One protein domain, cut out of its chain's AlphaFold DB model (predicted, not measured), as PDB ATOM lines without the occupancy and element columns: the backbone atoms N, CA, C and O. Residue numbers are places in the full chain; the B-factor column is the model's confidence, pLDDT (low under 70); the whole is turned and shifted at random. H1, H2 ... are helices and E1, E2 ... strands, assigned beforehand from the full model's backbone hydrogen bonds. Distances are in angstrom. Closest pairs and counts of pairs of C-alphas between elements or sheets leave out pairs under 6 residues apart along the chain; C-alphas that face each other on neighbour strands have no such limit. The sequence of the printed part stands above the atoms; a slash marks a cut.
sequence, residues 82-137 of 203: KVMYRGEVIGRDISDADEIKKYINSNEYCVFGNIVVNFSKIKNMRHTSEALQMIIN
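Overview. This is residues 82 to 137 of the 203 residues of an uncharacterized protein of Methanolobus vulcani (UniProt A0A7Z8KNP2). One strongly twisted sheet of five short strands, curled like part of a barrel, makes the body, and a short helix, H1, covers its E3 and E4 end on one face. A second, four-residue helix, H2, only grazes the sheet, and the link after it, residues 124 to 132, leads round to E5 at the other edge. The printed part has 56 residues, with two named helices and five named strands in the order E1, E2, H1, E3, E4, H2, E5; the sheet order is E3, E4, E2, E1, E5, all antiparallel, and the class is mixed, helices and strands. The whole is compact, with a radius of gyration of the C-alphas of 11.6 A, yet flat in outline, spanning 35 by 28 by 14 A.

Along the chain. E1, residues 82 to 85, begins at C-alpha 82 at (13.275, -38.662, -14.041) and is 9.9 A long. E2, residues 88 to 93, is the longest strand at 15.2 A. H1, residues 97 to 104, is 10.7 A long and begins at C-alpha 97 at (26.113, -49.296, -19.861). E3, residues 109 to 112, measures 10.1 A and E4, residues 115 to 118, 10.2 A. H2, residues 120 to 123, measures 5.1 A. E5, residues 133 to 136, is 9.7 A long and ends at C-alpha 136 at (8.255, -42.656, -12.639).

Arrangement. E1 and E2 form a hairpin, antiparallel at 153 degrees, with N 83 and O 91 2.8 A apart. On its other side E1 is antiparallel to the edge strand E5 at 158 degrees, with N 84 and O 133 2.8 A apart. E2 is also antiparallel to E4, at 150 degrees, with N 118 and O 90 2.8 A apart. E3, the other edge strand, forms a hairpin with E4 at 159 degrees, with N 112 and O 115 2.8 A apart. E2, H1 and E3 make a split strand-helix-strand unit, two strands running the same way with E4 between them in the sheet, and its crossover is right-handed. H1 is on the sheet at a height of 9.4 A, over E3 and E4, and runs slantwise to the strands, at 39 degrees to E3 on the local plane. The closest C-alphas of H1 and E3 are those of Tyr 103 and Tyr 109, 6.0 A apart. H2 only grazes the sheet with residues 120 to 122; H1 and H2 are apart. In H1, 1 of 4 O i to N i+4 pairs and 3 of 5 O i to N i+3 pairs are within hydrogen-bond range; H2 is too short for an O i to N i+4 pair.

Size, cuts and confidence. The two C-alphas farthest apart, those of Asp 98 and His 127, are 35.0 A apart. The printed part has no cut and no long link. The mean pLDDT of the printed part is 84.3, and residues 123 to 129 are under 70.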
ATOM      1  N   LYS A  82      12.632 -39.976 -14.104       92.94
ATOM      2  CA  LYS A  82      13.275 -38.662 -14.041       92.94
ATOM      3  C   LYS A  82      13.517 -38.274 -12.596       92.94
ATOM      4  O   LYS A  82      12.638 -38.414 -11.752       92.94
ATOM      5  N   VAL A  83      14.704 -37.752 -12.317       91.69
ATOM      6  CA  VAL A  83      15.024 -37.120 -11.036       91.69
ATOM      7  C   VAL A  83      14.890 -35.620 -11.225       91.69
ATOM      8  O   VAL A  83      15.578 -35.021 -12.054       91.69
ATOM      9  N   MET A  84      13.972 -35.030 -10.473       91.19
ATOM     10  CA  MET A  84      13.632 -33.622 -10.524       91.19
ATOM     11  C   MET A  84      14.057 -32.904  -9.251       91.19
ATOM     12  O   MET A  84      13.991 -33.444  -8.143       91.19
ATOM     13  N   TYR A  85      14.462 -31.653  -9.426       87.62
ATOM     14  CA  TYR A  85      14.758 -30.731  -8.346       87.62
ATOM     15  C   TYR A  85      14.289 -29.334  -8.751       87.62
ATOM     16  O   TYR A  85      14.706 -28.828  -9.790       87.62
ATOM     17  N   ARG A  86      13.391 -28.730  -7.961       82.88
ATOM     18  CA  ARG A  86      12.822 -27.389  -8.214       82.88
ATOM     19  C   ARG A  86      12.214 -27.223  -9.617       82.88
ATOM     20  O   ARG A  86      12.371 -26.191 -10.259       82.88
ATOM     21  N   GLY A  87      11.545 -28.267 -10.112       83.81
ATOM     22  CA  GLY A  87      10.938 -28.281 -11.447       83.81
ATOM     23  C   GLY A  87      11.906 -28.569 -12.601       83.81
ATOM     24  O   GLY A  87      11.451 -28.802 -13.719       83.81
ATOM     25  N   GLU A  88      13.216 -28.633 -12.355       88.00
ATOM     26  CA  GLU A  88      14.197 -29.015 -13.369       88.00
ATOM     27  C   GLU A  88      14.490 -30.512 -13.341       88.00
ATOM     28  O   GLU A  88      14.647 -31.114 -12.278       88.00
ATOM     29  N   VAL A  89      14.638 -31.114 -14.524       91.31
ATOM     30  CA  VAL A  89      15.181 -32.470 -14.649       91.31
ATOM     31  C   VAL A  89      16.693 -32.405 -14.446       91.31
ATOM     32  O   VAL A  89      17.427 -31.764 -15.208       91.31
ATOM     33  N   ILE A  90      17.161 -33.081 -13.403       91.88
ATOM     34  CA  ILE A  90      18.576 -33.161 -13.043       91.88
ATOM     35  C   ILE A  90      19.141 -34.574 -13.196       91.88
ATOM     36  O   ILE A  90      20.352 -34.746 -13.136       91.88
ATOM     37  N   GLY A  91      18.294 -35.579 -13.411       92.00
ATOM     38  CA  GLY A  91      18.726 -36.944 -13.676       92.00
ATOM     39  C   GLY A  91      17.685 -37.764 -14.422       92.00
ATOM     40  O   GLY A  91      16.511 -37.391 -14.479       92.00
ATOM     41  N   ARG A  92      18.134 -38.875 -14.996       92.56
ATOM     42  CA  ARG A  92      17.326 -39.820 -15.777       92.56
ATOM     43  C   ARG A  92      17.880 -41.233 -15.646       92.56
ATOM     44  O   ARG A  92      19.042 -41.393 -15.266       92.56
ATOM     45  N   ASP A  93      17.076 -42.234 -15.969       90.44
ATOM     46  CA  ASP A  93      17.591 -43.568 -16.251       90.44
ATOM     47  C   ASP A  93      18.289 -43.613 -17.623       90.44
ATOM     48  O   ASP A  93      17.884 -42.948 -18.575       90.44
ATOM     49  N   ILE A  94      19.391 -44.359 -17.698       89.00
ATOM     50  CA  ILE A  94      20.190 -44.588 -18.903       89.00
ATOM     51  C   ILE A  94      20.342 -46.095 -19.069       89.00
ATOM     52  O   ILE A  94      20.789 -46.772 -18.150       89.00
ATOM     53  N   SER A  95      19.981 -46.631 -20.230       84.75
ATOM     54  CA  SER A  95      20.025 -48.081 -20.470       84.75
ATOM     55  C   SER A  95      21.354 -48.562 -21.042       84.75
ATOM     56  O   SER A  95      21.711 -49.724 -20.862       84.75
ATOM     57  N   ASP A  96      22.102 -47.680 -21.709       87.94
ATOM     58  CA  ASP A  96      23.420 -47.996 -22.252       87.94
ATOM     59  C   ASP A  96      24.486 -47.968 -21.142       87.94
ATOM     60  O   ASP A  96      24.821 -46.921 -20.577       87.94
ATOM     61  N   ALA A  97      25.049 -49.140 -20.844       87.50
ATOM     62  CA  ALA A  97      26.113 -49.296 -19.861       87.50
ATOM     63  C   ALA A  97      27.385 -48.512 -20.227       87.50
ATOM     64  O   ALA A  97      28.086 -48.033 -19.330       87.50
ATOM     65  N   ASP A  98      27.691 -48.349 -21.515       90.62
ATOM     66  CA  ASP A  98      28.847 -47.577 -21.966       90.62
ATOM     67  C   ASP A  98      28.599 -46.068 -21.869       90.62
ATOM     68  O   ASP A  98      29.530 -45.307 -21.585       90.62
ATOM     69  N   GLU A  99      27.348 -45.616 -22.001       90.50
ATOM     70  CA  GLU A  99      26.965 -44.245 -21.652       90.50
ATOM     71  C   GLU A  99      27.122 -43.998 -20.144       90.50
ATOM     72  O   GLU A  99      27.748 -43.008 -19.761       90.50
ATOM     73  N   ILE A 100      26.661 -44.916 -19.283       90.38
ATOM     74  CA  ILE A 100      26.799 -44.786 -17.819       90.38
ATOM     75  C   ILE A 100      28.269 -44.634 -17.403       90.38
ATOM     76  O   ILE A 100      28.589 -43.781 -16.569       90.38
ATOM     77  N   LYS A 101      29.185 -45.412 -18.002       91.25
ATOM     78  CA  LYS A 101      30.628 -45.365 -17.689       91.25
ATOM     79  C   LYS A 101      31.239 -43.972 -17.848       91.25
ATOM     80  O   LYS A 101      32.175 -43.645 -17.120       91.25
ATOM     81  N   LYS A 102      30.687 -43.129 -18.728       91.19
ATOM     82  CA  LYS A 102      31.140 -41.738 -18.930       91.19
ATOM     83  C   LYS A 102      30.934 -40.867 -17.685       91.19
ATOM     84  O   LYS A 102      31.617 -39.857 -17.536       91.19
ATOM     85  N   TYR A 103      30.031 -41.258 -16.782       91.25
ATOM     86  CA  TYR A 103      29.656 -40.480 -15.599       91.25
ATOM     87  C   TYR A 103      30.252 -40.998 -14.287       91.25
ATOM     88  O   TYR A 103      30.302 -40.237 -13.324       91.25
ATOM     89  N   ILE A 104      30.731 -42.248 -14.235       86.31
ATOM     90  CA  ILE A 104      31.195 -42.901 -12.992       86.31
ATOM     91  C   ILE A 104      32.326 -42.117 -12.306       86.31
ATOM     92  O   ILE A 104      32.342 -42.009 -11.085       86.31
ATOM     93  N   ASN A 105      33.241 -41.535 -13.087       85.38
ATOM     94  CA  ASN A 105      34.397 -40.788 -12.574       85.38
ATOM     95  C   ASN A 105      34.195 -39.262 -12.592       85.38
ATOM     96  O   ASN A 105      35.160 -38.507 -12.476       85.38
ATOM     97  N   SER A 106      32.965 -38.784 -12.791       86.94
ATOM     98  CA  SER A 106      32.683 -37.349 -12.824       86.94
ATOM     99  C   SER A 106      32.531 -36.770 -11.417       86.94
ATOM    100  O   SER A 106      31.852 -37.336 -10.568       86.94
ATOM    101  N   ASN A 107      33.076 -35.572 -11.190       84.19
ATOM    102  CA  ASN A 107      32.843 -34.805  -9.958       84.19
ATOM    103  C   ASN A 107      31.475 -34.089  -9.936       84.19
ATOM    104  O   ASN A 107      31.075 -33.529  -8.908       84.19
ATOM    105  N   GLU A 108      30.774 -34.066 -11.073       88.38
ATOM    106  CA  GLU A 108      29.497 -33.367 -11.249       88.38
ATOM    107  C   GLU A 108      28.289 -34.301 -11.199       88.38
ATOM    108  O   GLU A 108      27.192 -33.862 -10.842       88.38
ATOM    109  N   TYR A 109      28.484 -35.575 -11.534       90.75
ATOM    110  CA  TYR A 109      27.421 -36.567 -11.633       90.75
ATOM    111  C   TYR A 109      27.578 -37.651 -10.567       90.75
ATOM    112  O   TYR A 109      28.685 -37.976 -10.149       90.75
ATOM    113  N   CYS A 110      26.463 -38.239 -10.144       88.31
ATOM    114  CA  CYS A 110      26.463 -39.487  -9.390       88.31
ATOM    115  C   CYS A 110      25.614 -40.523 -10.118       88.31
ATOM    116  O   CYS A 110      24.586 -40.197 -10.718       88.31
ATOM    117  N   VAL A 111      26.058 -41.773 -10.035       88.88
ATOM    118  CA  VAL A 111      25.434 -42.924 -10.684       88.88
ATOM    119  C   VAL A 111      24.844 -43.838  -9.609       88.88
ATOM    120  O   VAL A 111      25.560 -44.286  -8.715       88.88
ATOM    121  N   PHE A 112      23.546 -44.127  -9.698       85.62
ATOM    122  CA  PHE A 112      22.827 -45.068  -8.837       85.62
ATOM    123  C   PHE A 112      22.232 -46.185  -9.698       85.62
ATOM    124  O   PHE A 112      21.119 -46.063 -10.209       85.62
ATOM    125  N   GLY A 113      22.985 -47.271  -9.886       85.06
ATOM    126  CA  GLY A 113      22.614 -48.308 -10.850       85.06
ATOM    127  C   GLY A 113      22.599 -47.731 -12.266       85.06
ATOM    128  O   GLY A 113      23.632 -47.284 -12.752       85.06
ATOM    129  N   ASN A 114      21.426 -47.702 -12.898       87.12
ATOM    130  CA  ASN A 114      21.215 -47.108 -14.220       87.12
ATOM    131  C   ASN A 114      20.768 -45.632 -14.177       87.12
ATOM    132  O   ASN A 114      20.570 -45.020 -15.221       87.12
ATOM    133  N   ILE A 115      20.596 -45.044 -12.990       89.12
ATOM    134  CA  ILE A 115      20.148 -43.656 -12.834       89.12
ATOM    135  C   ILE A 115      21.366 -42.743 -12.741       89.12
ATOM    136  O   ILE A 115      22.186 -42.885 -11.832       89.12
ATOM    137  N   VAL A 116      21.454 -41.758 -13.631       91.56
ATOM    138  CA  VAL A 116      22.517 -40.745 -13.625       91.56
ATOM    139  C   VAL A 116      21.932 -39.395 -13.230       91.56
ATOM    140  O   VAL A 116      20.973 -38.922 -13.838       91.56
ATOM    141  N   VAL A 117      22.515 -38.765 -12.208       90.75
ATOM    142  CA  VAL A 117      22.042 -37.497 -11.631       90.75
ATOM    143  C   VAL A 117      23.165 -36.471 -11.631       90.75
ATOM    144  O   VAL A 117      24.249 -36.736 -11.125       90.75
ATOM    145  N   ASN A 118      22.899 -35.277 -12.151       90.50
ATOM    146  CA  ASN A 118      23.789 -34.128 -12.071       90.50
ATOM    147  C   ASN A 118      23.631 -33.439 -10.701       90.50
ATOM    148  O   ASN A 118      22.673 -32.702 -10.457       90.50
ATOM    149  N   PHE A 119      24.589 -33.666  -9.803       82.88
ATOM    150  CA  PHE A 119      24.619 -33.072  -8.465       82.88
ATOM    151  C   PHE A 119      25.185 -31.649  -8.442       82.88
ATOM    152  O   PHE A 119      24.947 -30.925  -7.470       82.88
ATOM    153  N   SER A 120      25.910 -31.208  -9.476       81.50
ATOM    154  CA  SER A 120      26.379 -29.816  -9.543       81.50
ATOM    155  C   SER A 120      25.194 -28.840  -9.589       81.50
ATOM    156  O   SER A 120      25.212 -27.823  -8.892       81.50
ATOM    157  N   LYS A 121      24.092 -29.223 -10.252       78.50
ATOM    158  CA  LYS A 121      22.814 -28.488 -10.226       78.50
ATOM    159  C   LYS A 121      22.206 -28.341  -8.826       78.50
ATOM    160  O   LYS A 121      21.607 -27.312  -8.536       78.50
ATOM    161  N   ILE A 122      22.404 -29.314  -7.935       75.62
ATOM    162  CA  ILE A 122      21.920 -29.258  -6.543       75.62
ATOM    163  C   ILE A 122      22.821 -28.343  -5.700       75.62
ATOM    164  O   ILE A 122      22.343 -27.514  -4.924       75.62
ATOM    165  N   LYS A 123      24.148 -28.454  -5.865       65.81
ATOM    166  CA  LYS A 123      25.140 -27.670  -5.102       65.81
ATOM    167  C   LYS A 123      25.021 -26.159  -5.330       65.81
ATOM    168  O   LYS A 123      25.407 -25.411  -4.436       65.81
ATOM    169  N   ASN A 124      24.472 -25.727  -6.461       59.75
ATOM    170  CA  ASN A 124      24.260 -24.315  -6.785       59.75
ATOM    171  C   ASN A 124      22.969 -23.729  -6.177       59.75
ATOM    172  O   ASN A 124      22.691 -22.547  -6.349       59.75
ATOM    173  N   MET A 125      22.179 -24.531  -5.454       61.00
ATOM    174  CA  MET A 125      20.832 -24.170  -4.985       61.00
ATOM    175  C   MET A 125      20.649 -24.344  -3.460       61.00
ATOM    176  O   MET A 125      19.533 -24.501  -2.974       61.00
ATOM    177  N   ARG A 126      21.753 -24.285  -2.696       53.69
ATOM    178  CA  ARG A 126      21.934 -24.661  -1.268       53.69
ATOM    179  C   ARG A 126      21.035 -24.005  -0.195       53.69
ATOM    180  O   ARG A 126      21.280 -24.228   0.985       53.69
ATOM    181  N   HIS A 127      20.005 -23.233  -0.538       55.00
ATOM    182  CA  HIS A 127      19.245 -22.425   0.430       55.00
ATOM    183  C   HIS A 127      17.795 -22.873   0.680       55.00
ATOM    184  O   HIS A 127      17.021 -22.111   1.250       55.00
ATOM    185  N   THR A 128      17.401 -24.091   0.293       56.16
ATOM    186  CA  THR A 128      15.998 -24.531   0.415       56.16
ATOM    187  C   THR A 128      15.848 -25.946   0.967       56.16
ATOM    188  O   THR A 128      16.658 -26.818   0.668       56.16
ATOM    189  N   SER A 129      14.764 -26.182   1.711       62.22
ATOM    190  CA  SER A 129      14.358 -27.474   2.290       62.22
ATOM    191  C   SER A 129      13.672 -28.432   1.301       62.22
ATOM    192  O   SER A 129      13.167 -29.477   1.710       62.22
ATOM    193  N   GLU A 130      13.606 -28.082   0.014       70.75
ATOM    194  CA  GLU A 130      12.895 -28.873  -0.990       70.75
ATOM    195  C   GLU A 130      13.652 -30.175  -1.291       70.75
ATOM    196  O   GLU A 130      14.846 -30.165  -1.591       70.75
ATOM    197  N   ALA A 131      12.964 -31.312  -1.169       77.50
ATOM    198  CA  ALA A 131      13.550 -32.626  -1.405       77.50
ATOM    199  C   ALA A 131      13.593 -32.964  -2.903       77.50
ATOM    200  O   ALA A 131      12.749 -32.514  -3.679       77.50
ATOM    201  N   LEU A 132      14.544 -33.817  -3.293       86.50
ATOM    202  CA  LEU A 132      14.549 -34.445  -4.614       86.50
ATOM    203  C   LEU A 132      13.243 -35.210  -4.861       86.50
ATOM    204  O   LEU A 132      12.668 -35.795  -3.938       86.50
ATOM    205  N   GLN A 133      12.803 -35.214  -6.114       89.38
ATOM    206  CA  GLN A 133      11.618 -35.939  -6.550       89.38
ATOM    207  C   GLN A 133      11.991 -36.929  -7.647       89.38
ATOM    208  O   GLN A 133      12.518 -36.545  -8.686       89.38
ATOM    209  N   MET A 134      11.694 -38.204  -7.439       90.94
ATOM    210  CA  MET A 134      11.804 -39.227  -8.470       90.94
ATOM    211  C   MET A 134      10.434 -39.431  -9.109       90.94
ATOM    212  O   MET A 134       9.521 -39.938  -8.461       90.94
ATOM    213  N   ILE A 135      10.295 -39.050 -10.373       93.12
ATOM    214  CA  ILE A 135       9.073 -39.216 -11.156       93.12
ATOM    215  C   ILE A 135       9.207 -40.460 -12.026       93.12
ATOM    216  O   ILE A 135      10.115 -40.531 -12.852       93.12
ATOM    217  N   ILE A 136       8.295 -41.415 -11.858       93.69
ATOM    218  CA  ILE A 136       8.255 -42.656 -12.639       93.69
ATOM    219  C   ILE A 136       6.969 -42.664 -13.466       93.69
ATOM    220  O   ILE A 136       5.866 -42.554 -12.920       93.69
ATOM    221  N   ASN A 137       7.110 -42.772 -14.783       95.00
ATOM    222  CA  ASN A 137       6.008 -42.765 -15.738       95.00
ATOM    223  C   ASN A 137       5.710 -44.170 -16.262       95.00
ATOM    224  O   ASN A 137       6.583 -45.034 -16.319       95.00
TER     225      ASN A 137